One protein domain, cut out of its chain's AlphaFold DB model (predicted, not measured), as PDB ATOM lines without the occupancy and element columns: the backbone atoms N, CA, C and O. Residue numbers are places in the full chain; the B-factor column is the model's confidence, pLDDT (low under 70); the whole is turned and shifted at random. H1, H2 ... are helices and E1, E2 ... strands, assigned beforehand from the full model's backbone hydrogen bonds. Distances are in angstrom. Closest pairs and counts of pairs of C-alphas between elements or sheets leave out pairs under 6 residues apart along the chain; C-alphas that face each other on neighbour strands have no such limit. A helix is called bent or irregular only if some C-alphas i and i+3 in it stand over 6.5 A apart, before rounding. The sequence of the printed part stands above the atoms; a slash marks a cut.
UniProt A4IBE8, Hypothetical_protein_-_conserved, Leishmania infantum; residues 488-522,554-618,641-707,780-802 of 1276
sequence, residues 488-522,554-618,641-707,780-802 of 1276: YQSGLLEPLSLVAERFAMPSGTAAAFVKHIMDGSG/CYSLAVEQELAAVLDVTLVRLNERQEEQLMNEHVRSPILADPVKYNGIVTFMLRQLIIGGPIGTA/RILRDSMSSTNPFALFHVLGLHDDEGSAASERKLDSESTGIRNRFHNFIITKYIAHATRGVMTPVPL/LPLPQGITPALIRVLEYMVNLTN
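This is residues 488 to 522, 554 to 618, 641 to 707 and 780 to 802 of the 1276 residues of the protein "Hypothetical_protein_-_conserved" of Leishmania infantum (UniProt A4IBE8). A cluster of helices is built round H5 and the short H6, which lie nearest its middle: H1 packs across H5, H3 packs on H6, H8 packs on H4, and H9 meets one end of H5. H3, H8 and H9 run roughly along the longest axis and H5 runs across it, while E1 and H7 lie far from the middle. The printed part has 190 residues, with nine named helices and one named strand in the order H1 H2 H3 H4 H5 E1 H6 H7 H8 H9, and is mostly helix. It is compact, with a radius of gyration of the C-alphas of 16.3 A and spans of 47 by 38 by 33 A.

H1, residues 493 to 504, begins at C-alpha 493 (-7.357, -29.219, -27.012) and is 15.7 A long. H2 is residues 509 to 518, H3 residues 557 to 576, 27.3 A, H4 residues 580 to 593, 17.7 A, and H5 residues 599 to 611, 17.6 A. E1 is residues 641 to 643, H6 residues 654 to 658 and H7 residues 665 to 669. H8, residues 676 to 697, is 29.9 A long, with a kink of 40 degrees near residue 690. H9, residues 788 to 800, is 18.4 A long and ends at C-alpha 800 (5.363, -33.318, -49.179). H4 and H8 are only just irregular: C-alphas 586 and 589 are 6.9 A apart, and C-alphas 691 and 694 are 6.6 A apart.

H5 is the hub, touching H1, H6, H8 and H9. H1 touches it at a steep tilt of 50 degrees, the closest C-alphas being those of Glu 501 and Gly 600, 3.9 A apart. H5 and H9 touch only at their ends, with C-alphas of Leu 609 and Ala 789 5.5 A apart. H5 and H8 only just touch, with 3 pairs of C-alphas within 8 A, the closest being Ile 610 and Ala 697, 7.5 A. H6 touches H5, Met 605 to Leu 655 being the closest C-alphas at 5.3 A, and H3, Val 572 to His 657 at 6.0 A. H4 touches H8 at a steep tilt of 52 degrees, the closest C-alphas being those of Gln 581 and Ser 678, 6.3 A apart. H2 is close to H8 but not clearly touching, with C-alphas of Ile 517 and Lys 692 6.3 A apart. H7 touches no helix, and E1 pairs with no named strand. Every O i to N i+4 pair is within hydrogen-bond range in H1, H2, H6 and H9; the counts are 15 of 16 in H3, 7 of 10 in H4, 8 of 9 in H5, 15 of 18 in H8 and 0 of 1 in H7, where 1 of 2 O i to N i+3 pairs is within range.

The C-alphas farthest apart, of Glu 671 and Leu 780, are 50.1 A apart. Residues 523 to 553, 619 to 640 and 708 to 779 are not printed, with C-alpha gaps of 33.4, 9.4 and 25.8 A. Of the links that are printed whole, none is long. The mean pLDDT of the printed part is 70.1; 76 residues are under 70, and the mean is 40 in H7 and 47 in E1.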
ATOM      1  N   TYR A 488      -2.572 -24.071 -24.537       87.78
ATOM      2  CA  TYR A 488      -2.742 -25.503 -24.806       87.78
ATOM      3  C   TYR A 488      -2.264 -26.387 -23.647       87.78
ATOM      4  O   TYR A 488      -2.880 -27.426 -23.398       87.78
ATOM      5  N   GLN A 489      -1.245 -25.967 -22.890       85.74
ATOM      6  CA  GLN A 489      -0.810 -26.637 -21.657       85.74
ATOM      7  C   GLN A 489      -1.909 -26.653 -20.583       85.74
ATOM      8  O   GLN A 489      -1.995 -27.617 -19.825       85.74
ATOM      9  N   SER A 490      -2.815 -25.666 -20.577       83.25
ATOM     10  CA  SER A 490      -4.013 -25.672 -19.718       83.25
ATOM     11  C   SER A 490      -5.072 -26.723 -20.108       83.25
ATOM     12  O   SER A 490      -6.095 -26.867 -19.440       83.25
ATOM     13  N   GLY A 491      -4.839 -27.478 -21.189       83.83
ATOM     14  CA  GLY A 491      -5.691 -28.581 -21.623       83.83
ATOM     15  C   GLY A 491      -6.757 -28.210 -22.651       83.83
ATOM     16  O   GLY A 491      -7.657 -29.016 -22.866       83.83
ATOM     17  N   LEU A 492      -6.663 -27.047 -23.315       89.71
ATOM     18  CA  LEU A 492      -7.679 -26.527 -24.249       89.71
ATOM     19  C   LEU A 492      -8.052 -27.493 -25.394       89.71
ATOM     20  O   LEU A 492      -9.205 -27.520 -25.829       89.71
ATOM     21  N   LEU A 493      -7.117 -28.318 -25.876       88.86
ATOM     22  CA  LEU A 493      -7.357 -29.219 -27.012       88.86
ATOM     23  C   LEU A 493      -8.510 -30.211 -26.762       88.86
ATOM     24  O   LEU A 493      -9.286 -30.511 -27.671       88.86
ATOM     25  N   GLU A 494      -8.642 -30.725 -25.537       87.64
ATOM     26  CA  GLU A 494      -9.693 -31.687 -25.186       87.64
ATOM     27  C   GLU A 494     -11.094 -31.050 -25.192       87.64
ATOM     28  O   GLU A 494     -11.961 -31.565 -25.905       87.64
ATOM     29  N   PRO A 495     -11.348 -29.933 -24.480       87.57
ATOM     30  CA  PRO A 495     -12.600 -29.199 -24.588       87.57
ATOM     31  C   PRO A 495     -12.957 -28.817 -26.025       87.57
ATOM     32  O   PRO A 495     -14.109 -28.996 -26.420       87.57
ATOM     33  N   LEU A 496     -11.992 -28.370 -26.842       89.32
ATOM     34  CA  LEU A 496     -12.250 -28.073 -28.256       89.32
ATOM     35  C   LEU A 496     -12.693 -29.320 -29.032       89.32
ATOM     36  O   LEU A 496     -13.626 -29.234 -29.829       89.32
ATOM     37  N   SER A 497     -12.089 -30.486 -28.774       86.79
ATOM     38  CA  SER A 497     -12.531 -31.758 -29.362       86.79
ATOM     39  C   SER A 497     -13.947 -32.137 -28.942       86.79
ATOM     40  O   SER A 497     -14.733 -32.558 -29.788       86.79
ATOM     41  N   LEU A 498     -14.316 -31.929 -27.679       83.37
ATOM     42  CA  LEU A 498     -15.669 -32.208 -27.191       83.37
ATOM     43  C   LEU A 498     -16.713 -31.280 -27.824       83.37
ATOM     44  O   LEU A 498     -17.773 -31.741 -28.250       83.37
ATOM     45  N   VAL A 499     -16.424 -29.977 -27.919       83.61
ATOM     46  CA  VAL A 499     -17.301 -29.009 -28.600       83.61
ATOM     47  C   VAL A 499     -17.442 -29.374 -30.078       83.61
ATOM     48  O   VAL A 499     -18.558 -29.419 -30.604       83.61
ATOM     49  N   ALA A 500     -16.326 -29.716 -30.726       82.47
ATOM     50  CA  ALA A 500     -16.292 -30.175 -32.104       82.47
ATOM     51  C   ALA A 500     -17.114 -31.455 -32.305       82.47
ATOM     52  O   ALA A 500     -17.899 -31.519 -33.241       82.47
ATOM     53  N   GLU A 501     -17.002 -32.454 -31.426       75.29
ATOM     54  CA  GLU A 501     -17.758 -33.710 -31.515       75.29
ATOM     55  C   GLU A 501     -19.271 -33.474 -31.426       75.29
ATOM     56  O   GLU A 501     -20.032 -33.999 -32.242       75.29
ATOM     57  N   ARG A 502     -19.698 -32.627 -30.482       73.59
ATOM     58  CA  ARG A 502     -21.111 -32.275 -30.246       73.59
ATOM     59  C   ARG A 502     -21.759 -31.522 -31.409       73.59
ATOM     60  O   ARG A 502     -22.985 -31.551 -31.535       73.59
ATOM     61  N   PHE A 503     -20.963 -30.834 -32.227       67.77
ATOM     62  CA  PHE A 503     -21.426 -30.176 -33.450       67.77
ATOM     63  C   PHE A 503     -21.278 -31.070 -34.689       67.77
ATOM     64  O   PHE A 503     -22.156 -31.106 -35.547       67.77
ATOM     65  N   ALA A 504     -20.149 -31.767 -34.810       61.13
ATOM     66  CA  ALA A 504     -19.751 -32.430 -36.038       61.13
ATOM     67  C   ALA A 504     -20.414 -33.794 -36.226       61.13
ATOM     68  O   ALA A 504     -20.546 -34.210 -37.369       61.13
ATOM     69  N   MET A 505     -20.812 -34.527 -35.184       59.19
ATOM     70  CA  MET A 505     -21.198 -35.934 -35.347       59.19
ATOM     71  C   MET A 505     -22.720 -36.156 -35.320       59.19
ATOM     72  O   MET A 505     -23.340 -36.014 -34.266       59.19
ATOM     73  N   PRO A 506     -23.343 -36.617 -36.429       54.22
ATOM     74  CA  PRO A 506     -24.684 -37.193 -36.381       54.22
ATOM     75  C   PRO A 506     -24.731 -38.342 -35.366       54.22
ATOM     76  O   PRO A 506     -23.828 -39.189 -35.349       54.22
ATOM     77  N   SER A 507     -25.784 -38.403 -34.546       47.34
ATOM     78  CA  SER A 507     -25.935 -39.420 -33.496       47.34
ATOM     79  C   SER A 507     -25.652 -40.831 -34.035       47.34
ATOM     80  O   SER A 507     -26.226 -41.241 -35.042       47.34
ATOM     81  N   GLY A 508     -24.749 -41.569 -33.383       49.09
ATOM     82  CA  GLY A 508     -24.378 -42.943 -33.756       49.09
ATOM     83  C   GLY A 508     -23.229 -43.079 -34.767       49.09
ATOM     84  O   GLY A 508     -22.549 -44.106 -34.760       49.09
ATOM     85  N   THR A 509     -22.923 -42.053 -35.574       53.71
ATOM     86  CA  THR A 509     -21.746 -42.103 -36.472       53.71
ATOM     87  C   THR A 509     -20.432 -42.054 -35.702       53.71
ATOM     88  O   THR A 509     -19.471 -42.696 -36.118       53.71
ATOM     89  N   ALA A 510     -20.403 -41.373 -34.549       53.06
ATOM     90  CA  ALA A 510     -19.229 -41.318 -33.679       53.06
ATOM     91  C   ALA A 510     -18.828 -42.708 -33.202       53.06
ATOM     92  O   ALA A 510     -17.688 -43.101 -33.401       53.06
ATOM     93  N   ALA A 511     -19.774 -43.507 -32.706       53.28
ATOM     94  CA  ALA A 511     -19.495 -44.874 -32.275       53.28
ATOM     95  C   ALA A 511     -18.991 -45.765 -33.426       53.28
ATOM     96  O   ALA A 511     -18.078 -46.564 -33.227       53.28
ATOM     97  N   ALA A 512     -19.545 -45.620 -34.636       55.17
ATOM     98  CA  ALA A 512     -19.093 -46.376 -35.806       55.17
ATOM     99  C   ALA A 512     -17.667 -45.983 -36.238       55.17
ATOM    100  O   ALA A 512     -16.843 -46.860 -36.507       55.17
ATOM    101  N   PHE A 513     -17.365 -44.682 -36.257       59.47
ATOM    102  CA  PHE A 513     -16.021 -44.175 -36.537       59.47
ATOM    103  C   PHE A 513     -15.029 -44.581 -35.448       59.47
ATOM    104  O   PHE A 513     -13.962 -45.092 -35.768       59.47
ATOM    105  N   VAL A 514     -15.397 -44.446 -34.174       57.85
ATOM    106  CA  VAL A 514     -14.577 -44.851 -33.025       57.85
ATOM    107  C   VAL A 514     -14.293 -46.346 -33.064       57.85
ATOM    108  O   VAL A 514     -13.139 -46.728 -32.919       57.85
ATOM    109  N   LYS A 515     -15.286 -47.198 -33.354       56.40
ATOM    110  CA  LYS A 515     -15.060 -48.639 -33.530       56.40
ATOM    111  C   LYS A 515     -14.012 -48.907 -34.615       56.40
ATOM    112  O   LYS A 515     -13.081 -49.666 -34.388       56.40
ATOM    113  N   HIS A 516     -14.097 -48.215 -35.751       60.74
ATOM    114  CA  HIS A 516     -13.103 -48.331 -36.820       60.74
ATOM    115  C   HIS A 516     -11.723 -47.757 -36.433       60.74
ATOM    116  O   HIS A 516     -10.686 -48.229 -36.905       60.74
ATOM    117  N   ILE A 517     -11.670 -46.721 -35.595       58.39
ATOM    118  CA  ILE A 517     -10.415 -46.191 -35.044       58.39
ATOM    119  C   ILE A 517      -9.781 -47.234 -34.113       58.39
ATOM    120  O   ILE A 517      -8.596 -47.523 -34.272       58.39
ATOM    121  N   MET A 518     -10.580 -47.841 -33.231       59.19
ATOM    122  CA  MET A 518     -10.174 -48.851 -32.250       59.19
ATOM    123  C   MET A 518      -9.805 -50.199 -32.863       59.19
ATOM    124  O   MET A 518      -8.981 -50.908 -32.285       59.19
ATOM    125  N   ASP A 519     -10.370 -50.551 -34.020       57.37
ATOM    126  CA  ASP A 519      -9.931 -51.700 -34.804       57.37
ATOM    127  C   ASP A 519      -8.493 -51.417 -35.292       57.37
ATOM    128  O   ASP A 519      -8.234 -50.872 -36.368       57.37
ATOM    129  N   GLY A 520      -7.522 -51.725 -34.426       45.57
ATOM    130  CA  GLY A 520      -6.081 -51.532 -34.613       45.57
ATOM    131  C   GLY A 520      -5.460 -52.503 -35.616       45.57
ATOM    132  O   GLY A 520      -4.251 -52.500 -35.821       45.57
ATOM    133  N   SER A 521      -6.275 -53.327 -36.274       39.60
ATOM    134  CA  SER A 521      -5.831 -54.112 -37.409       39.60
ATOM    135  C   SER A 521      -5.913 -53.238 -38.657       39.60
ATOM    136  O   SER A 521      -6.979 -53.079 -39.249       39.60
ATOM    137  N   GLY A 522      -4.768 -52.742 -39.128       36.06
ATOM    138  CA  GLY A 522      -4.556 -52.432 -40.552       36.06
ATOM    139  C   GLY A 522      -4.611 -53.703 -41.419       36.06
ATOM    140  O   GLY A 522      -3.806 -53.891 -42.324       36.06
ATOM    141  N   CYS A 554     -25.948 -30.420 -30.967       58.43
ATOM    142  CA  CYS A 554     -26.468 -29.677 -29.817       58.43
ATOM    143  C   CYS A 554     -26.242 -28.162 -29.934       58.43
ATOM    144  O   CYS A 554     -26.812 -27.409 -29.151       58.43
ATOM    145  N   TYR A 555     -25.413 -27.726 -30.888       69.33
ATOM    146  CA  TYR A 555     -24.977 -26.341 -31.037       69.33
ATOM    147  C   TYR A 555     -25.348 -25.765 -32.407       69.33
ATOM    148  O   TYR A 555     -25.450 -26.494 -33.399       69.33
ATOM    149  N   SER A 556     -25.555 -24.450 -32.465       69.53
ATOM    150  CA  SER A 556     -25.828 -23.717 -33.700       69.53
ATOM    151  C   SER A 556     -24.570 -23.492 -34.544       69.53
ATOM    152  O   SER A 556     -23.435 -23.704 -34.116       69.53
ATOM    153  N   LEU A 557     -24.790 -22.980 -35.758       70.76
ATOM    154  CA  LEU A 557     -23.743 -22.563 -36.694       70.76
ATOM    155  C   LEU A 557     -22.799 -21.491 -36.113       70.76
ATOM    156  O   LEU A 557     -21.657 -21.379 -36.549       70.76
ATOM    157  N   ALA A 558     -23.250 -20.699 -35.136       74.59
ATOM    158  CA  ALA A 558     -22.412 -19.670 -34.525       74.59
ATOM    159  C   ALA A 558     -21.239 -20.286 -33.743       74.59
ATOM    160  O   ALA A 558     -20.128 -19.763 -33.793       74.59
ATOM    161  N   VAL A 559     -21.458 -21.431 -33.084       79.95
ATOM    162  CA  VAL A 559     -20.397 -22.165 -32.376       79.95
ATOM    163  C   VAL A 559     -19.369 -22.727 -33.359       79.95
ATOM    164  O   VAL A 559     -18.178 -22.661 -33.082       79.95
ATOM    165  N   GLU A 560     -19.797 -23.214 -34.528       77.55
ATOM    166  CA  GLU A 560     -18.877 -23.653 -35.590       77.55
ATOM    167  C   GLU A 560     -17.977 -22.512 -36.078       77.55
ATOM    168  O   GLU A 560     -16.770 -22.706 -36.219       77.55
ATOM    169  N   GLN A 561     -18.550 -21.330 -36.328       78.63
ATOM    170  CA  GLN A 561     -17.793 -20.166 -36.797       78.63
ATOM    171  C   GLN A 561     -16.758 -19.713 -35.766       78.63
ATOM    172  O   GLN A 561     -15.609 -19.457 -36.120       78.63
ATOM    173  N   GLU A 562     -17.143 -19.655 -34.491       81.69
ATOM    174  CA  GLU A 562     -16.233 -19.266 -33.411       81.69
ATOM    175  C   GLU A 562     -15.164 -20.330 -33.144       81.69
ATOM    176  O   GLU A 562     -13.996 -19.993 -32.965       81.69
ATOM    177  N   LEU A 563     -15.517 -21.617 -33.199       85.07
ATOM    178  CA  LEU A 563     -14.549 -22.708 -33.093       85.07
ATOM    179  C   LEU A 563     -13.523 -22.649 -34.231       85.07
ATOM    180  O   LEU A 563     -12.325 -22.773 -33.986       85.07
ATOM    181  N   ALA A 564     -13.972 -22.421 -35.468       83.13
ATOM    182  CA  ALA A 564     -13.075 -22.247 -36.605       83.13
ATOM    183  C   ALA A 564     -12.141 -21.040 -36.413       83.13
ATOM    184  O   ALA A 564     -10.948 -21.158 -36.675       83.13
ATOM    185  N   ALA A 565     -12.653 -19.919 -35.896       83.71
ATOM    186  CA  ALA A 565     -11.857 -18.722 -35.631       83.71
ATOM    187  C   ALA A 565     -10.809 -18.925 -34.520       83.71
ATOM    188  O   ALA A 565      -9.690 -18.432 -34.634       83.71
ATOM    189  N   VAL A 566     -11.130 -19.677 -33.461       87.22
ATOM    190  CA  VAL A 566     -10.157 -20.033 -32.409       87.22
ATOM    191  C   VAL A 566      -9.038 -20.909 -32.974       87.22
ATOM    192  O   VAL A 566      -7.862 -20.686 -32.677       87.22
ATOM    193  N   LEU A 567      -9.381 -21.896 -33.808       86.55
ATOM    194  CA  LEU A 567      -8.390 -22.751 -34.465       86.55
ATOM    195  C   LEU A 567      -7.522 -21.965 -35.448       86.55
ATOM    196  O   LEU A 567      -6.330 -22.233 -35.531       86.55
ATOM    197  N   ASP A 568      -8.090 -20.985 -36.147       82.95
ATOM    198  CA  ASP A 568      -7.348 -20.099 -37.042       82.95
ATOM    199  C   ASP A 568      -6.300 -19.285 -36.265       82.95
ATOM    200  O   ASP A 568      -5.094 -19.427 -36.469       82.95
ATOM    201  N   VAL A 569      -6.739 -18.524 -35.260       81.93
ATOM    202  CA  VAL A 569      -5.858 -17.647 -34.472       81.93
ATOM    203  C   VAL A 569      -4.775 -18.423 -33.704       81.93
ATOM    204  O   VAL A 569      -3.702 -17.878 -33.454       81.93
ATOM    205  N   THR A 570      -5.009 -19.694 -33.366       84.39
ATOM    206  CA  THR A 570      -4.015 -20.532 -32.675       84.39
ATOM    207  C   THR A 570      -3.135 -21.332 -33.638       84.39
ATOM    208  O   THR A 570      -1.917 -21.174 -33.635       84.39
ATOM    209  N   LEU A 571      -3.717 -22.180 -34.488       83.42
ATOM    210  CA  LEU A 571      -2.974 -23.158 -35.291       83.42
ATOM    211  C   LEU A 571      -2.331 -22.545 -36.534       83.42
ATOM    212  O   LEU A 571      -1.204 -22.909 -36.875       83.42
ATOM    213  N   VAL A 572      -3.015 -21.611 -37.202       73.91
ATOM    214  CA  VAL A 572      -2.461 -20.941 -38.389       73.91
ATOM    215  C   VAL A 572      -1.279 -20.074 -37.984       73.91
ATOM    216  O   VAL A 572      -0.237 -20.137 -38.629       73.91
ATOM    217  N   ARG A 573      -1.384 -19.355 -36.858       74.55
ATOM    218  CA  ARG A 573      -0.312 -18.483 -36.349       74.55
ATOM    219  C   ARG A 573       0.919 -19.240 -35.854       74.55
ATOM    220  O   ARG A 573       2.026 -18.814 -36.173       74.55
ATOM    221  N   LEU A 574       0.748 -20.369 -35.157       74.82
ATOM    222  CA  LEU A 574       1.867 -21.264 -34.810       74.82
ATOM    223  C   LEU A 574       2.635 -21.703 -36.065       74.82
ATOM    224  O   LEU A 574       3.864 -21.681 -36.121       74.82
ATOM    225  N   ASN A 575       1.892 -22.084 -37.103       72.04
ATOM    226  CA  ASN A 575       2.482 -22.561 -38.340       72.04
ATOM    227  C   ASN A 575       3.117 -21.427 -39.171       72.04
ATOM    228  O   ASN A 575       4.189 -21.621 -39.734       72.04
ATOM    229  N   GLU A 576       2.518 -20.231 -39.219       68.43
ATOM    230  CA  GLU A 576       3.132 -19.031 -39.820       68.43
ATOM    231  C   GLU A 576       4.479 -18.676 -39.169       68.43
ATOM    232  O   GLU A 576       5.364 -18.134 -39.831       68.43
ATOM    233  N   ARG A 577       4.651 -18.996 -37.881       67.61
ATOM    234  CA  ARG A 577       5.910 -18.839 -37.141       67.61
ATOM    235  C   ARG A 577       6.860 -20.028 -37.243       67.61
ATOM    236  O   ARG A 577       7.933 -19.982 -36.646       67.61
ATOM    237  N   GLN A 578       6.506 -21.048 -38.028       66.14
ATOM    238  CA  GLN A 578       7.301 -22.267 -38.215       66.14
ATOM    239  C   GLN A 578       7.592 -22.988 -36.894       66.14
ATOM    240  O   GLN A 578       8.618 -23.654 -36.733       66.14
ATOM    241  N   GLU A 579       6.677 -22.883 -35.932       73.10
ATOM    242  CA  GLU A 579       6.797 -23.519 -34.622       73.10
ATOM    243  C   GLU A 579       6.329 -24.980 -34.687       73.10
ATOM    244  O   GLU A 579       5.436 -25.430 -33.971       73.10
ATOM    245  N   GLU A 580       6.960 -25.750 -35.574       77.95
ATOM    246  CA  GLU A 580       6.620 -27.150 -35.848       77.95
ATOM    247  C   GLU A 580       6.747 -28.032 -34.595       77.95
ATOM    248  O   GLU A 580       5.963 -28.961 -34.391       77.95
ATOM    249  N   GLN A 581       7.703 -27.715 -33.715       80.58
ATOM    250  CA  GLN A 581       7.866 -28.411 -32.442       80.58
ATOM    251  C   GLN A 581       6.658 -28.202 -31.520       80.58
ATOM    252  O   GLN A 581       6.162 -29.174 -30.956       80.58
ATOM    253  N   LEU A 582       6.131 -26.978 -31.430       83.05
ATOM    254  CA  LEU A 582       4.939 -26.682 -30.631       83.05
ATOM    255  C   LEU A 582       3.689 -27.325 -31.241       83.05
ATOM    256  O   LEU A 582       2.855 -27.862 -30.516       83.05
ATOM    257  N   MET A 583       3.582 -27.365 -32.573       85.15
ATOM    258  CA  MET A 583       2.510 -28.103 -33.254       85.15
ATOM    259  C   MET A 583       2.569 -29.609 -32.937       85.15
ATOM    260  O   MET A 583       1.541 -30.255 -32.705       85.15
ATOM    261  N   ASN A 584       3.773 -30.183 -32.890       85.89
ATOM    262  CA  ASN A 584       3.974 -31.572 -32.486       85.89
ATOM    263  C   ASN A 584       3.616 -31.803 -31.017       85.89
ATOM    264  O   ASN A 584       2.936 -32.783 -30.716       85.89
ATOM    265  N   GLU A 585       4.060 -30.932 -30.118       86.03
ATOM    266  CA  GLU A 585       3.874 -31.074 -28.674       86.03
ATOM    267  C   GLU A 585       2.413 -30.877 -28.255       86.03
ATOM    268  O   GLU A 585       1.865 -31.692 -27.514       86.03
ATOM    269  N   HIS A 586       1.756 -29.836 -28.766       87.10
ATOM    270  CA  HIS A 586       0.430 -29.431 -28.305       87.10
ATOM    271  C   HIS A 586      -0.726 -30.032 -29.101       87.10
ATOM    272  O   HIS A 586      -1.842 -30.069 -28.587       87.10
ATOM    273  N   VAL A 587      -0.493 -30.510 -30.331       88.55
ATOM    274  CA  VAL A 587      -1.572 -30.996 -31.209       88.55
ATOM    275  C   VAL A 587      -1.317 -32.421 -31.686       88.55
ATOM    276  O   VAL A 587      -2.092 -33.322 -31.367       88.55
ATOM    277  N   ARG A 588      -0.232 -32.675 -32.428       89.58
ATOM    278  CA  ARG A 588      -0.054 -33.978 -33.102       89.58
ATOM    279  C   ARG A 588       0.231 -35.121 -32.130       89.58
ATOM    280  O   ARG A 588      -0.384 -36.179 -32.255       89.58
ATOM    281  N   SER A 589       1.130 -34.925 -31.164       89.15
ATOM    282  CA  SER A 589       1.484 -35.964 -30.184       89.15
ATOM    283  C   SER A 589       0.308 -36.319 -29.268       89.15
ATOM    284  O   SER A 589       0.039 -37.512 -29.125       89.15
ATOM    285  N   PRO A 590      -0.465 -35.350 -28.727       88.79
ATOM    286  CA  PRO A 590      -1.683 -35.652 -27.979       88.79
ATOM    287  C   PRO A 590      -2.716 -36.441 -28.793       88.79
ATOM    288  O   PRO A 590      -3.251 -37.431 -28.293       88.79
ATOM    289  N   ILE A 591      -2.950 -36.069 -30.059       88.52
ATOM    290  CA  ILE A 591      -3.890 -36.788 -30.937       88.52
ATOM    291  C   ILE A 591      -3.425 -38.224 -31.202       88.52
ATOM    292  O   ILE A 591      -4.238 -39.145 -31.199       88.52
ATOM    293  N   LEU A 592      -2.124 -38.433 -31.422       87.75
ATOM    294  CA  LEU A 592      -1.560 -39.769 -31.621       87.75
ATOM    295  C   LEU A 592      -1.609 -40.630 -30.353       87.75
ATOM    296  O   LEU A 592      -1.739 -41.848 -30.462       87.75
ATOM    297  N   ALA A 593      -1.485 -40.017 -29.176       87.89
ATOM    298  CA  ALA A 593      -1.520 -40.719 -27.899       87.89
ATOM    299  C   ALA A 593      -2.928 -41.231 -27.554       87.89
ATOM    300  O   ALA A 593      -3.060 -42.361 -27.087       87.89
ATOM    301  N   ASP A 594      -3.970 -40.432 -27.811       84.77
ATOM    302  CA  ASP A 594      -5.367 -40.817 -27.575       84.77
ATOM    303  C   ASP A 594      -6.289 -40.388 -28.736       84.77
ATOM    304  O   ASP A 594      -7.010 -39.386 -28.655       84.77
ATOM    305  N   PRO A 595      -6.303 -41.146 -29.846       84.08
ATOM    306  CA  PRO A 595      -7.051 -40.764 -31.040       84.08
ATOM    307  C   PRO A 595      -8.570 -40.776 -30.840       84.08
ATOM    308  O   PRO A 595      -9.285 -40.124 -31.601       84.08
ATOM    309  N   VAL A 596      -9.079 -41.510 -29.845       77.94
ATOM    310  CA  VAL A 596     -10.519 -41.583 -29.554       77.94
ATOM    311  C   VAL A 596     -10.975 -40.285 -28.897       77.94
ATOM    312  O   VAL A 596     -11.970 -39.703 -29.326       77.94
ATOM    313  N   LYS A 597     -10.202 -39.786 -27.927       80.54
ATOM    314  CA  LYS A 597     -10.465 -38.525 -27.225       80.54
ATOM    315  C   LYS A 597     -10.474 -37.305 -28.153       80.54
ATOM    316  O   LYS A 597     -11.291 -36.397 -27.992       80.54
ATOM    317  N   TYR A 598      -9.599 -37.290 -29.159       85.53
ATOM    318  CA  TYR A 598      -9.466 -36.169 -30.098       85.53
ATOM    319  C   TYR A 598     -10.177 -36.381 -31.447       85.53
ATOM    320  O   TYR A 598      -9.974 -35.622 -32.396       85.53
ATOM    321  N   ASN A 599     -11.042 -37.393 -31.559       83.00
ATOM    322  CA  ASN A 599     -11.757 -37.687 -32.802       83.00
ATOM    323  C   ASN A 599     -12.678 -36.533 -33.252       83.00
ATOM    324  O   ASN A 599     -12.815 -36.278 -34.453       83.00
ATOM    325  N   GLY A 600     -13.280 -35.810 -32.300       80.98
ATOM    326  CA  GLY A 600     -14.164 -34.676 -32.571       80.98
ATOM    327  C   GLY A 600     -13.475 -33.565 -33.360       80.98
ATOM    328  O   GLY A 600     -13.957 -33.180 -34.428       80.98
ATOM    329  N   ILE A 601     -12.315 -33.101 -32.881       85.59
ATOM    330  CA  ILE A 601     -11.582 -32.002 -33.527       85.59
ATOM    331  C   ILE A 601     -11.042 -32.395 -34.906       85.59
ATOM    332  O   ILE A 601     -11.162 -31.624 -35.859       85.59
ATOM    333  N   VAL A 602     -10.514 -33.615 -35.057       84.55
ATOM    334  CA  VAL A 602      -9.989 -34.093 -36.347       84.55
ATOM    335  C   VAL A 602     -11.114 -34.232 -37.369       84.55
ATOM    336  O   VAL A 602     -10.980 -33.785 -38.511       84.55
ATOM    337  N   THR A 603     -12.256 -34.782 -36.953       78.73
ATOM    338  CA  THR A 603     -13.436 -34.892 -37.813       78.73
ATOM    339  C   THR A 603     -13.971 -33.521 -38.218       78.73
ATOM    340  O   THR A 603     -14.351 -33.331 -39.374       78.73
ATOM    341  N   PHE A 604     -13.985 -32.556 -37.299       80.56
ATOM    342  CA  PHE A 604     -14.395 -31.184 -37.583       80.56
ATOM    343  C   PHE A 604     -13.486 -30.515 -38.621       80.56
ATOM    344  O   PHE A 604     -13.978 -30.034 -39.642       80.56
ATOM    345  N   MET A 605     -12.165 -30.571 -38.431       83.67
ATOM    346  CA  MET A 605     -11.196 -30.014 -39.384       83.67
ATOM    347  C   MET A 605     -11.296 -30.673 -40.771       83.67
ATOM    348  O   MET A 605     -11.236 -29.996 -41.797       83.67
ATOM    349  N   LEU A 606     -11.510 -31.991 -40.827       79.44
ATOM    350  CA  LEU A 606     -11.720 -32.709 -42.084       79.44
ATOM    351  C   LEU A 606     -13.042 -32.321 -42.767       79.44
ATOM    352  O   LEU A 606     -13.106 -32.219 -43.991       79.44
ATOM    353  N   ARG A 607     -14.105 -32.067 -41.997       72.79
ATOM    354  CA  ARG A 607     -15.394 -31.617 -42.542       72.79
ATOM    355  C   ARG A 607     -15.321 -30.229 -43.159       72.79
ATOM    356  O   ARG A 607     -15.970 -30.022 -44.182       72.79
ATOM    357  N   GLN A 608     -14.512 -29.319 -42.612       74.06
ATOM    358  CA  GLN A 608     -14.287 -28.006 -43.231       74.06
ATOM    359  C   GLN A 608     -13.756 -28.139 -44.667       74.06
ATOM    360  O   GLN A 608     -14.158 -27.371 -45.544       74.06
ATOM    361  N   LEU A 609     -12.933 -29.166 -44.925       71.63
ATOM    362  CA  LEU A 609     -12.477 -29.509 -46.270       71.63
ATOM    363  C   LEU A 609     -13.602 -30.122 -47.112       71.63
ATOM    364  O   LEU A 609     -13.780 -29.713 -48.252       71.63
ATOM    365  N   ILE A 610     -14.368 -31.076 -46.573       69.42
ATOM    366  CA  ILE A 610     -15.359 -31.887 -47.314       69.42
ATOM    367  C   ILE A 610     -16.677 -31.156 -47.624       69.42
ATOM    368  O   ILE A 610     -17.332 -31.466 -48.616       69.42
ATOM    369  N   ILE A 611     -17.118 -30.226 -46.782       62.74
ATOM    370  CA  ILE A 611     -18.405 -29.529 -46.965       62.74
ATOM    371  C   ILE A 611     -18.199 -28.177 -47.671       62.74
ATOM    372  O   ILE A 611     -19.115 -27.682 -48.323       62.74
ATOM    373  N   GLY A 612     -16.970 -27.648 -47.652       50.19
ATOM    374  CA  GLY A 612     -16.615 -26.382 -48.283       50.19
ATOM    375  C   GLY A 612     -17.019 -25.191 -47.419       50.19
ATOM    376  O   GLY A 612     -18.010 -24.528 -47.705       50.19
ATOM    377  N   GLY A 613     -16.214 -24.913 -46.389       47.01
ATOM    378  CA  GLY A 613     -16.308 -23.706 -45.560       47.01
ATOM    379  C   GLY A 613     -17.550 -23.621 -44.656       47.01
ATOM    380  O   GLY A 613     -18.511 -24.375 -44.827       47.01
ATOM    381  N   PRO A 614     -17.551 -22.711 -43.664       38.94
ATOM    382  CA  PRO A 614     -18.713 -22.502 -42.812       38.94
ATOM    383  C   PRO A 614     -19.880 -22.043 -43.687       38.94
ATOM    384  O   PRO A 614     -19.786 -21.054 -44.415       38.94
ATOM    385  N   ILE A 615     -20.998 -22.759 -43.590       37.99
ATOM    386  CA  ILE A 615     -22.188 -22.675 -44.459       37.99
ATOM    387  C   ILE A 615     -22.782 -21.243 -44.571       37.99
ATOM    388  O   ILE A 615     -23.612 -20.973 -45.438       37.99
ATOM    389  N   GLY A 616     -22.342 -20.291 -43.742       31.36
ATOM    390  CA  GLY A 616     -22.864 -18.924 -43.675       31.36
ATOM    391  C   GLY A 616     -22.356 -17.925 -44.725       31.36
ATOM    392  O   GLY A 616     -23.097 -17.007 -45.067       31.36
ATOM    393  N   THR A 617     -21.142 -18.047 -45.273       28.51
ATOM    394  CA  THR A 617     -20.575 -16.933 -46.075       28.51
ATOM    395  C   THR A 617     -21.098 -16.864 -47.509       28.51
ATOM    396  O   THR A 617     -21.144 -15.782 -48.094       28.51
ATOM    397  N   ALA A 618     -21.597 -17.970 -48.067       29.00
ATOM    398  CA  ALA A 618     -22.168 -17.973 -49.417       29.00
ATOM    399  C   ALA A 618     -23.518 -17.228 -49.527       29.00
ATOM    400  O   ALA A 618     -23.965 -16.956 -50.638       29.00
ATOM    401  N   ARG A 641     -25.340 -21.499 -58.549       43.43
ATOM    402  CA  ARG A 641     -24.184 -21.830 -57.695       43.43
ATOM    403  C   ARG A 641     -22.947 -21.978 -58.584       43.43
ATOM    404  O   ARG A 641     -22.959 -22.754 -59.534       43.43
ATOM    405  N   ILE A 642     -21.892 -21.217 -58.308       45.24
ATOM    406  CA  ILE A 642     -20.595 -21.362 -58.981       45.24
ATOM    407  C   ILE A 642     -19.698 -22.178 -58.048       45.24
ATOM    408  O   ILE A 642     -19.450 -21.756 -56.922       45.24
ATOM    409  N   LEU A 643     -19.231 -23.342 -58.496       51.12
ATOM    410  CA  LEU A 643     -18.222 -24.129 -57.796       51.12
ATOM    411  C   LEU A 643     -16.861 -23.458 -58.025       51.12
ATOM    412  O   LEU A 643     -16.301 -23.562 -59.116       51.12
ATOM    413  N   ARG A 644     -16.351 -22.744 -57.019       52.30
ATOM    414  CA  ARG A 644     -15.006 -22.147 -57.016       52.30
ATOM    415  C   ARG A 644     -14.117 -22.821 -55.980       52.30
ATOM    416  O   ARG A 644     -14.614 -23.342 -54.983       52.30
ATOM    417  N   ASP A 645     -12.814 -22.776 -56.214       53.04
ATOM    418  CA  ASP A 645     -11.805 -23.020 -55.193       53.04
ATOM    419  C   ASP A 645     -11.833 -21.804 -54.250       53.04
ATOM    420  O   ASP A 645     -11.488 -20.689 -54.636       53.04
ATOM    421  N   SER A 646     -12.321 -21.970 -53.017       49.13
ATOM    422  CA  SER A 646     -12.468 -20.871 -52.044       49.13
ATOM    423  C   SER A 646     -11.130 -20.357 -51.485       49.13
ATOM    424  O   SER A 646     -11.104 -19.612 -50.512       49.13
ATOM    425  N   MET A 647     -10.012 -20.760 -52.087       46.59
ATOM    426  CA  MET A 647      -8.648 -20.486 -51.651       46.59
ATOM    427  C   MET A 647      -8.123 -19.173 -52.252       46.59
ATOM    428  O   MET A 647      -7.281 -19.175 -53.150       46.59
ATOM    429  N   SER A 648      -8.614 -18.027 -51.771       40.53
ATOM    430  CA  SER A 648      -7.999 -16.721 -52.050       40.53
ATOM    431  C   SER A 648      -6.825 -16.479 -51.091       40.53
ATOM    432  O   SER A 648      -7.065 -16.135 -49.943       40.53
ATOM    433  N   SER A 649      -5.586 -16.672 -51.562       38.34
ATOM    434  CA  SER A 649      -4.271 -16.295 -50.973       38.34
ATOM    435  C   SER A 649      -3.909 -16.684 -49.524       38.34
ATOM    436  O   SER A 649      -2.728 -16.727 -49.209       38.34
ATOM    437  N   THR A 650      -4.855 -17.013 -48.656       40.83
ATOM    438  CA  THR A 650      -4.644 -17.422 -47.263       40.83
ATOM    439  C   THR A 650      -5.384 -18.736 -47.080       40.83
ATOM    440  O   THR A 650      -6.606 -18.754 -47.192       40.83
ATOM    441  N   ASN A 651      -4.669 -19.848 -46.907       53.14
ATOM    442  CA  ASN A 651      -5.280 -21.164 -46.725       53.14
ATOM    443  C   ASN A 651      -6.009 -21.193 -45.369       53.14
ATOM    444  O   ASN A 651      -5.326 -21.196 -44.359       53.14
ATOM    445  N   PRO A 652      -7.352 -21.175 -45.298       56.85
ATOM    446  CA  PRO A 652      -8.050 -20.999 -44.025       56.85
ATOM    447  C   PRO A 652      -8.327 -22.335 -43.315       56.85
ATOM    448  O   PRO A 652      -8.989 -22.369 -42.280       56.85
ATOM    449  N   PHE A 653      -7.919 -23.467 -43.898       70.06
ATOM    450  CA  PHE A 653      -8.306 -24.779 -43.389       70.06
ATOM    451  C   PHE A 653      -7.320 -25.260 -42.332       70.06
ATOM    452  O   PHE A 653      -6.215 -25.691 -42.662       70.06
ATOM    453  N   ALA A 654      -7.755 -25.288 -41.070       75.70
ATOM    454  CA  ALA A 654      -6.936 -25.706 -39.931       75.70
ATOM    455  C   ALA A 654      -6.207 -27.047 -40.159       75.70
ATOM    456  O   ALA A 654      -5.038 -27.177 -39.798       75.70
ATOM    457  N   LEU A 655      -6.838 -28.024 -40.837       81.79
ATOM    458  CA  LEU A 655      -6.192 -29.316 -41.119       81.79
ATOM    459  C   LEU A 655      -4.915 -29.172 -41.957       81.79
ATOM    460  O   LEU A 655      -3.973 -29.929 -41.758       81.79
ATOM    461  N   PHE A 656      -4.874 -28.221 -42.890       76.96
ATOM    462  CA  PHE A 656      -3.714 -28.010 -43.752       76.96
ATOM    463  C   PHE A 656      -2.476 -27.602 -42.942       76.96
ATOM    464  O   PHE A 656      -1.394 -28.155 -43.144       76.96
ATOM    465  N   HIS A 657      -2.671 -26.710 -41.968       79.66
ATOM    466  CA  HIS A 657      -1.634 -26.258 -41.038       79.66
ATOM    467  C   HIS A 657      -1.221 -27.367 -40.072       79.66
ATOM    468  O   HIS A 657      -0.036 -27.616 -39.870       79.66
ATOM    469  N   VAL A 658      -2.189 -28.119 -39.538       82.30
ATOM    470  CA  VAL A 658      -1.891 -29.258 -38.656       82.30
ATOM    471  C   VAL A 658      -1.127 -30.351 -39.404       82.30
ATOM    472  O   VAL A 658      -0.260 -30.988 -38.817       82.30
ATOM    473  N   LEU A 659      -1.374 -30.560 -40.697       82.50
ATOM    474  CA  LEU A 659      -0.596 -31.495 -41.513       82.50
ATOM    475  C   LEU A 659       0.790 -30.950 -41.906       82.50
ATOM    476  O   LEU A 659       1.607 -31.732 -42.385       82.50
ATOM    477  N   GLY A 660       1.077 -29.661 -41.694       76.19
ATOM    478  CA  GLY A 660       2.356 -29.046 -42.060       76.19
ATOM    479  C   GLY A 660       2.599 -29.050 -43.572       76.19
ATOM    480  O   GLY A 660       3.694 -29.378 -44.013       76.19
ATOM    481  N   LEU A 661       1.562 -28.768 -44.373       69.82
ATOM    482  CA  LEU A 661       1.593 -28.875 -45.842       69.82
ATOM    483  C   LEU A 661       1.979 -27.577 -46.570       69.82
ATOM    484  O   LEU A 661       1.647 -27.404 -47.740       69.82
ATOM    485  N   HIS A 662       2.646 -26.645 -45.896       64.60
ATOM    486  CA  HIS A 662       3.037 -25.375 -46.503       64.60
ATOM    487  C   HIS A 662       4.247 -25.556 -47.414       64.60
ATOM    488  O   HIS A 662       5.127 -26.359 -47.113       64.60
ATOM    489  N   ASP A 663       4.284 -24.807 -48.519       51.42
ATOM    490  CA  ASP A 663       5.478 -24.728 -49.350       51.42
ATOM    491  C   ASP A 663       6.619 -24.211 -48.462       51.42
ATOM    492  O   ASP A 663       6.580 -23.084 -47.959       51.42
ATOM    493  N   ASP A 664       7.627 -25.055 -48.257       46.53
ATOM    494  CA  ASP A 664       8.845 -24.782 -47.491       46.53
ATOM    495  C   ASP A 664       9.662 -23.598 -48.058       46.53
ATOM    496  O   ASP A 664      10.791 -23.383 -47.639       46.53
ATOM    497  N   GLU A 665       9.130 -22.779 -48.974       40.86
ATOM    498  CA  GLU A 665       9.749 -21.510 -49.374       40.86
ATOM    499  C   GLU A 665       9.955 -20.587 -48.166       40.86
ATOM    500  O   GLU A 665      10.984 -19.921 -48.066       40.86
ATOM    501  N   GLY A 666       9.038 -20.612 -47.189       40.87
ATOM    502  CA  GLY A 666       9.277 -19.974 -45.894       40.87
ATOM    503  C   GLY A 666      10.383 -20.679 -45.102       40.87
ATOM    504  O   GLY A 666      11.223 -20.021 -44.490       40.87
ATOM    505  N   SER A 667      10.413 -22.015 -45.107       39.14
ATOM    506  CA  SER A 667      11.443 -22.804 -44.413       39.14
ATOM    507  C   SER A 667      12.827 -22.613 -45.035       39.14
ATOM    508  O   SER A 667      13.817 -22.686 -44.326       39.14
ATOM    509  N   ALA A 668      12.932 -22.281 -46.322       37.66
ATOM    510  CA  ALA A 668      14.196 -21.894 -46.940       37.66
ATOM    511  C   ALA A 668      14.729 -20.565 -46.372       37.66
ATOM    512  O   ALA A 668      15.940 -20.362 -46.345       37.66
ATOM    513  N   ALA A 669      13.852 -19.684 -45.875       39.58
ATOM    514  CA  ALA A 669      14.261 -18.475 -45.159       39.58
ATOM    515  C   ALA A 669      14.666 -18.752 -43.697       39.58
ATOM    516  O   ALA A 669      15.415 -17.969 -43.115       39.58
ATOM    517  N   SER A 670      14.220 -19.865 -43.101       42.65
ATOM    518  CA  SER A 670      14.677 -20.308 -41.784       42.65
ATOM    519  C   SER A 670      15.673 -21.457 -41.932       42.65
ATOM    520  O   SER A 670      15.284 -22.609 -42.063       42.65
ATOM    521  N   GLU A 671      16.974 -21.197 -41.817       39.88
ATOM    522  CA  GLU A 671      18.046 -22.218 -41.861       39.88
ATOM    523  C   GLU A 671      17.913 -23.380 -40.834       39.88
ATOM    524  O   GLU A 671      18.785 -24.245 -40.728       39.88
ATOM    525  N   ARG A 672      16.824 -23.451 -40.058       52.27
ATOM    526  CA  ARG A 672      16.514 -24.550 -39.146       52.27
ATOM    527  C   ARG A 672      16.030 -25.770 -39.924       52.27
ATOM    528  O   ARG A 672      14.839 -25.966 -40.149       52.27
ATOM    529  N   LYS A 673      16.972 -26.648 -40.262       56.35
ATOM    530  CA  LYS A 673      16.674 -28.044 -40.598       56.35
ATOM    531  C   LYS A 673      15.787 -28.636 -39.494       56.35
ATOM    532  O   LYS A 673      16.195 -28.660 -38.334       56.35
ATOM    533  N   LEU A 674      14.582 -29.082 -39.859       62.47
ATOM    534  CA  LEU A 674      13.659 -29.743 -38.936       62.47
ATOM    535  C   LEU A 674      14.354 -30.921 -38.252       62.47
ATOM    536  O   LEU A 674      15.049 -31.708 -38.902       62.47
ATOM    537  N   ASP A 675      14.148 -31.048 -36.944       66.72
ATOM    538  CA  ASP A 675      14.697 -32.166 -36.192       66.72
ATOM    539  C   ASP A 675      14.117 -33.488 -36.723       66.72
ATOM    540  O   ASP A 675      12.939 -33.590 -37.092       66.72
ATOM    541  N   SER A 676      14.952 -34.518 -36.762       74.54
ATOM    542  CA  SER A 676      14.582 -35.867 -37.183       74.54
ATOM    543  C   SER A 676      13.415 -36.429 -36.362       74.54
ATOM    544  O   SER A 676      12.518 -37.064 -36.924       74.54
ATOM    545  N   GLU A 677      13.365 -36.129 -35.060       78.60
ATOM    546  CA  GLU A 677      12.269 -36.537 -34.181       78.60
ATOM    547  C   GLU A 677      10.956 -35.836 -34.555       78.60
ATOM    548  O   GLU A 677       9.930 -36.499 -34.740       78.60
ATOM    549  N   SER A 678      11.006 -34.514 -34.763       79.48
ATOM    550  CA  SER A 678       9.849 -33.703 -35.169       79.48
ATOM    551  C   SER A 678       9.241 -34.203 -36.488       79.48
ATOM    552  O   SER A 678       8.024 -34.369 -36.618       79.48
ATOM    553  N   THR A 679      10.106 -34.570 -37.435       79.42
ATOM    554  CA  THR A 679       9.721 -35.162 -38.720       79.42
ATOM    555  C   THR A 679       9.115 -36.556 -38.524       79.42
ATOM    556  O   THR A 679       8.130 -36.917 -39.174       79.42
ATOM    557  N   GLY A 680       9.660 -37.350 -37.597       82.24
ATOM    558  CA  GLY A 680       9.150 -38.673 -37.243       82.24
ATOM    559  C   GLY A 680       7.749 -38.652 -36.623       82.24
ATOM    560  O   GLY A 680       6.940 -39.538 -36.910       82.24
ATOM    561  N   ILE A 681       7.433 -37.650 -35.798       84.45
ATOM    562  CA  ILE A 681       6.086 -37.446 -35.234       84.45
ATOM    563  C   ILE A 681       5.112 -37.035 -36.341       84.45
ATOM    564  O   ILE A 681       4.055 -37.657 -36.489       84.45
ATOM    565  N   ARG A 682       5.491 -36.061 -37.179       84.55
ATOM    566  CA  ARG A 682       4.684 -35.620 -38.325       84.55
ATOM    567  C   ARG A 682       4.334 -36.776 -39.264       84.55
ATOM    568  O   ARG A 682       3.171 -36.958 -39.608       84.55
ATOM    569  N   ASN A 683       5.311 -37.613 -39.613       85.50
ATOM    570  CA  ASN A 683       5.095 -38.764 -40.493       85.50
ATOM    571  C   ASN A 683       4.132 -39.803 -39.891       85.50
ATOM    572  O   ASN A 683       3.305 -40.365 -40.614       85.50
ATOM    573  N   ARG A 684       4.210 -40.049 -38.577       87.24
ATOM    574  CA  ARG A 684       3.250 -40.911 -37.864       87.24
ATOM    575  C   ARG A 684       1.847 -40.304 -37.870       87.24
ATOM    576  O   ARG A 684       0.875 -41.020 -38.103       87.24
ATOM    577  N   PHE A 685       1.746 -38.989 -37.683       89.82
ATOM    578  CA  PHE A 685       0.483 -38.260 -37.754       89.82
ATOM    579  C   PHE A 685      -0.146 -38.327 -39.149       89.82
ATOM    580  O   PHE A 685      -1.327 -38.644 -39.276       89.82
ATOM    581  N   HIS A 686       0.642 -38.125 -40.209       88.71
ATOM    582  CA  HIS A 686       0.188 -38.312 -41.588       88.71
ATOM    583  C   HIS A 686      -0.372 -39.716 -41.808       88.71
ATOM    584  O   HIS A 686      -1.495 -39.842 -42.285       88.71
ATOM    585  N   ASN A 687       0.359 -40.760 -41.407       89.22
ATOM    586  CA  ASN A 687      -0.090 -42.147 -41.554       89.22
ATOM    587  C   ASN A 687      -1.453 -42.389 -40.882       89.22
ATOM    588  O   ASN A 687      -2.368 -42.963 -41.480       89.22
ATOM    589  N   PHE A 688      -1.611 -41.885 -39.657       88.98
ATOM    590  CA  PHE A 688      -2.858 -41.959 -38.905       88.98
ATOM    591  C   PHE A 688      -4.018 -41.259 -39.632       88.98
ATOM    592  O   PHE A 688      -5.075 -41.860 -39.834       88.98
ATOM    593  N   ILE A 689      -3.819 -40.019 -40.090       88.26
ATOM    594  CA  ILE A 689      -4.851 -39.267 -40.817       88.26
ATOM    595  C   ILE A 689      -5.207 -39.951 -42.144       88.26
ATOM    596  O   ILE A 689      -6.386 -40.044 -42.495       88.26
ATOM    597  N   ILE A 690      -4.224 -40.494 -42.865       86.41
ATOM    598  CA  ILE A 690      -4.457 -41.183 -44.138       86.41
ATOM    599  C   ILE A 690      -5.330 -42.426 -43.928       86.41
ATOM    600  O   ILE A 690      -6.388 -42.560 -44.549       86.41
ATOM    601  N   THR A 691      -4.914 -43.312 -43.018       84.04
ATOM    602  CA  THR A 691      -5.576 -44.604 -42.777       84.04
ATOM    603  C   THR A 691      -6.957 -44.469 -42.149       84.04
ATOM    604  O   THR A 691      -7.871 -45.214 -42.510       84.04
ATOM    605  N   LYS A 692      -7.123 -43.548 -41.191       81.97
ATOM    606  CA  LYS A 692      -8.344 -43.457 -40.378       81.97
ATOM    607  C   LYS A 692      -9.341 -42.409 -40.863       81.97
ATOM    608  O   LYS A 692     -10.517 -42.553 -40.549       81.97
ATOM    609  N   TYR A 693      -8.921 -41.407 -41.638       83.91
ATOM    610  CA  TYR A 693      -9.791 -40.291 -42.027       83.91
ATOM    611  C   TYR A 693      -9.882 -40.104 -43.538       83.91
ATOM    612  O   TYR A 693     -10.972 -40.213 -44.105       83.91
ATOM    613  N   ILE A 694      -8.749 -39.887 -44.214       84.13
ATOM    614  CA  ILE A 694      -8.730 -39.636 -45.662       84.13
ATOM    615  C   ILE A 694      -9.330 -40.828 -46.408       84.13
ATOM    616  O   ILE A 694     -10.191 -40.626 -47.257       84.13
ATOM    617  N   ALA A 695      -8.989 -42.064 -46.034       82.28
ATOM    618  CA  ALA A 695      -9.547 -43.260 -46.666       82.28
ATOM    619  C   ALA A 695     -11.079 -43.378 -46.605       82.28
ATOM    620  O   ALA A 695     -11.673 -44.029 -47.465       82.28
ATOM    621  N   HIS A 696     -11.737 -42.754 -45.625       76.19
ATOM    622  CA  HIS A 696     -13.201 -42.692 -45.561       76.19
ATOM    623  C   HIS A 696     -13.764 -41.492 -46.317       76.19
ATOM    624  O   HIS A 696     -14.792 -41.626 -46.986       76.19
ATOM    625  N   ALA A 697     -13.072 -40.351 -46.263       77.47
ATOM    626  CA  ALA A 697     -13.418 -39.159 -47.031       77.47
ATOM    627  C   ALA A 697     -13.401 -39.440 -48.544       77.47
ATOM    628  O   ALA A 697     -14.362 -39.122 -49.243       77.47
ATOM    629  N   THR A 698     -12.372 -40.132 -49.049       78.63
ATOM    630  CA  THR A 698     -12.265 -40.490 -50.476       78.63
ATOM    631  C   THR A 698     -13.356 -41.456 -50.939       78.63
ATOM    632  O   THR A 698     -13.691 -41.484 -52.124       78.63
ATOM    633  N   ARG A 699     -13.940 -42.232 -50.019       76.51
ATOM    634  CA  ARG A 699     -15.044 -43.172 -50.271       76.51
ATOM    635  C   ARG A 699     -16.430 -42.544 -50.094       76.51
ATOM    636  O   ARG A 699     -17.416 -43.263 -50.203       76.51
ATOM    637  N   GLY A 700     -16.530 -41.240 -49.811       64.30
ATOM    638  CA  GLY A 700     -17.816 -40.537 -49.683       64.30
ATOM    639  C   GLY A 700     -18.693 -41.025 -48.522       64.30
ATOM    640  O   GLY A 700     -19.904 -40.831 -48.537       64.30
ATOM    641  N   VAL A 701     -18.103 -41.683 -47.516       61.17
ATOM    642  CA  VAL A 701     -18.849 -42.294 -46.396       61.17
ATOM    643  C   VAL A 701     -19.240 -41.256 -45.333       61.17
ATOM    644  O   VAL A 701     -20.129 -41.501 -44.518       61.17
ATOM    645  N   MET A 702     -18.612 -40.078 -45.326       59.38
ATOM    646  CA  MET A 702     -18.922 -39.023 -44.359       59.38
ATOM    647  C   MET A 702     -20.200 -38.270 -44.749       59.38
ATOM    648  O   MET A 702     -20.211 -37.487 -45.697       59.38
ATOM    649  N   THR A 703     -21.278 -38.496 -43.995       54.86
ATOM    650  CA  THR A 703     -22.567 -37.824 -44.193       54.86
ATOM    651  C   THR A 703     -22.534 -36.356 -43.728       54.86
ATOM    652  O   THR A 703     -21.968 -36.057 -42.668       54.86
ATOM    653  N   PRO A 704     -23.163 -35.423 -44.476       53.68
ATOM    654  CA  PRO A 704     -23.335 -34.037 -44.042       53.68
ATOM    655  C   PRO A 704     -24.098 -33.931 -42.713       53.68
ATOM    656  O   PRO A 704     -24.971 -34.748 -42.416       53.68
ATOM    657  N   VAL A 705     -23.777 -32.907 -41.917       51.99
ATOM    658  CA  VAL A 705     -24.446 -32.603 -40.640       51.99
ATOM    659  C   VAL A 705     -25.923 -32.241 -40.896       51.99
ATOM    660  O   VAL A 705     -26.185 -31.342 -41.698       51.99
ATOM    661  N   PRO A 706     -26.906 -32.881 -40.231       44.40
ATOM    662  CA  PRO A 706     -28.291 -32.413 -40.251       44.40
ATOM    663  C   PRO A 706     -28.401 -31.010 -39.636       44.40
ATOM    664  O   PRO A 706     -27.861 -30.767 -38.560       44.40
ATOM    665  N   LEU A 707     -29.116 -30.092 -40.292       40.90
ATOM    666  CA  LEU A 707     -29.370 -28.753 -39.743       40.90
ATOM    667  C   LEU A 707     -29.997 -28.854 -38.335       40.90
ATOM    668  O   LEU A 707     -30.869 -29.703 -38.126       40.90
ATOM    669  N   LEU A 780     -24.526 -38.268 -64.274       46.23
ATOM    670  CA  LEU A 780     -24.315 -38.795 -62.932       46.23
ATOM    671  C   LEU A 780     -24.066 -37.606 -61.990       46.23
ATOM    672  O   LEU A 780     -23.204 -36.772 -62.280       46.23
ATOM    673  N   PRO A 781     -24.827 -37.472 -60.890       55.42
ATOM    674  CA  PRO A 781     -24.611 -36.391 -59.939       55.42
ATOM    675  C   PRO A 781     -23.180 -36.461 -59.392       55.42
ATOM    676  O   PRO A 781     -22.670 -37.553 -59.136       55.42
ATOM    677  N   LEU A 782     -22.545 -35.296 -59.204       60.36
ATOM    678  CA  LEU A 782     -21.230 -35.205 -58.562       60.36
ATOM    679  C   LEU A 782     -21.255 -36.000 -57.244       60.36
ATOM    680  O   LEU A 782     -22.202 -35.835 -56.464       60.36
ATOM    681  N   PRO A 783     -20.255 -36.863 -56.990       59.18
ATOM    682  CA  PRO A 783     -20.234 -37.673 -55.783       59.18
ATOM    683  C   PRO A 783     -20.224 -36.767 -54.549       59.18
ATOM    684  O   PRO A 783     -19.439 -35.822 -54.452       59.18
ATOM    685  N   GLN A 784     -21.125 -37.046 -53.608       62.74
ATOM    686  CA  GLN A 784     -21.218 -36.298 -52.358       62.74
ATOM    687  C   GLN A 784     -19.986 -36.576 -51.486       62.74
ATOM    688  O   GLN A 784     -19.519 -37.710 -51.402       62.74
ATOM    689  N   GLY A 785     -19.469 -35.534 -50.830       65.63
ATOM    690  CA  GLY A 785     -18.353 -35.646 -49.885       65.63
ATOM    691  C   GLY A 785     -16.953 -35.424 -50.474       65.63
ATOM    692  O   GLY A 785     -15.970 -35.590 -49.757       65.63
ATOM    693  N   ILE A 786     -16.837 -35.036 -51.747       74.17
ATOM    694  CA  ILE A 786     -15.552 -34.658 -52.356       74.17
ATOM    695  C   ILE A 786     -15.607 -33.206 -52.816       74.17
ATOM    696  O   ILE A 786     -16.550 -32.788 -53.485       74.17
ATOM    697  N   THR A 787     -14.577 -32.445 -52.452       74.79
ATOM    698  CA  THR A 787     -14.443 -31.014 -52.743       74.79
ATOM    699  C   THR A 787     -13.115 -30.701 -53.426       74.79
ATOM    700  O   THR A 787     -12.149 -31.460 -53.292       74.79
ATOM    701  N   PRO A 788     -13.013 -29.537 -54.093       74.39
ATOM    702  CA  PRO A 788     -11.737 -29.040 -54.610       74.39
ATOM    703  C   PRO A 788     -10.663 -28.896 -53.518       74.39
ATOM    704  O   PRO A 788      -9.502 -29.222 -53.754       74.39
ATOM    705  N   ALA A 789     -11.055 -28.482 -52.305       75.57
ATOM    706  CA  ALA A 789     -10.150 -28.341 -51.164       75.57
ATOM    707  C   ALA A 789      -9.533 -29.686 -50.739       75.57
ATOM    708  O   ALA A 789      -8.334 -29.758 -50.479       75.57
ATOM    709  N   LEU A 790     -10.320 -30.771 -50.739       82.79
ATOM    710  CA  LEU A 790      -9.797 -32.112 -50.474       82.79
ATOM    711  C   LEU A 790      -8.779 -32.537 -51.544       82.79
ATOM    712  O   LEU A 790      -7.726 -33.066 -51.201       82.79
ATOM    713  N   ILE A 791      -9.056 -32.273 -52.825       82.55
ATOM    714  CA  ILE A 791      -8.134 -32.602 -53.929       82.55
ATOM    715  C   ILE A 791      -6.809 -31.849 -53.784       82.55
ATOM    716  O   ILE A 791      -5.753 -32.450 -53.954       82.55
ATOM    717  N   ARG A 792      -6.850 -30.567 -53.403       78.55
ATOM    718  CA  ARG A 792      -5.649 -29.781 -53.086       78.55
ATOM    719  C   ARG A 792      -4.864 -30.388 -51.928       78.55
ATOM    720  O   ARG A 792      -3.663 -30.573 -52.053       78.55
ATOM    721  N   VAL A 793      -5.511 -30.731 -50.811       81.85
ATOM    722  CA  VAL A 793      -4.815 -31.369 -49.678       81.85
ATOM    723  C   VAL A 793      -4.127 -32.658 -50.126       81.85
ATOM    724  O   VAL A 793      -2.970 -32.876 -49.786       81.85
ATOM    725  N   LEU A 794      -4.788 -33.473 -50.953       86.94
ATOM    726  CA  LEU A 794      -4.187 -34.683 -51.517       86.94
ATOM    727  C   LEU A 794      -3.003 -34.373 -52.446       86.94
ATOM    728  O   LEU A 794      -1.987 -35.054 -52.357       86.94
ATOM    729  N   GLU A 795      -3.101 -33.345 -53.293       85.14
ATOM    730  CA  GLU A 795      -1.998 -32.845 -54.131       85.14
ATOM    731  C   GLU A 795      -0.766 -32.507 -53.280       85.14
ATOM    732  O   GLU A 795       0.323 -33.028 -53.532       85.14
ATOM    733  N   TYR A 796      -0.943 -31.701 -52.230       81.88
ATOM    734  CA  TYR A 796       0.142 -31.320 -51.326       81.88
ATOM    735  C   TYR A 796       0.689 -32.511 -50.536       81.88
ATOM    736  O   TYR A 796       1.903 -32.662 -50.419       81.88
ATOM    737  N   MET A 797      -0.172 -33.402 -50.040       84.43
ATOM    738  CA  MET A 797       0.286 -34.589 -49.317       84.43
ATOM    739  C   MET A 797       1.109 -35.521 -50.212       84.43
ATOM    740  O   MET A 797       2.151 -36.003 -49.780       84.43
ATOM    741  N   VAL A 798       0.713 -35.746 -51.468       84.85
ATOM    742  CA  VAL A 798       1.505 -36.573 -52.398       84.85
ATOM    743  C   VAL A 798       2.884 -35.950 -52.669       84.85
ATOM    744  O   VAL A 798       3.850 -36.683 -52.876       84.85
ATOM    745  N   ASN A 799       3.000 -34.620 -52.625       79.10
ATOM    746  CA  ASN A 799       4.266 -33.913 -52.831       79.10
ATOM    747  C   ASN A 799       5.180 -33.852 -51.596       79.10
ATOM    748  O   ASN A 799       6.397 -33.914 -51.767       79.10
ATOM    749  N   LEU A 800       4.616 -33.687 -50.393       77.73
ATOM    750  CA  LEU A 800       5.363 -33.318 -49.179       77.73
ATOM    751  C   LEU A 800       5.512 -34.453 -48.152       77.73
ATOM    752  O   LEU A 800       6.278 -34.327 -47.195       77.73
ATOM    753  N   THR A 801       4.777 -35.557 -48.304       81.05
ATOM    754  CA  THR A 801       4.858 -36.691 -47.366       81.05
ATOM    755  C   THR A 801       6.029 -37.627 -47.681       81.05
ATOM    756  O   THR A 801       6.607 -37.603 -48.767       81.05
ATOM    757  N   ASN A 802       6.396 -38.469 -46.709       82.71
ATOM    758  CA  ASN A 802       7.395 -39.520 -46.919       82.71
ATOM    759  C   ASN A 802       6.911 -40.585 -47.928       82.71
ATOM    760  O   ASN A 802       5.720 -40.690 -48.220       82.71
TER     761      ASN A 802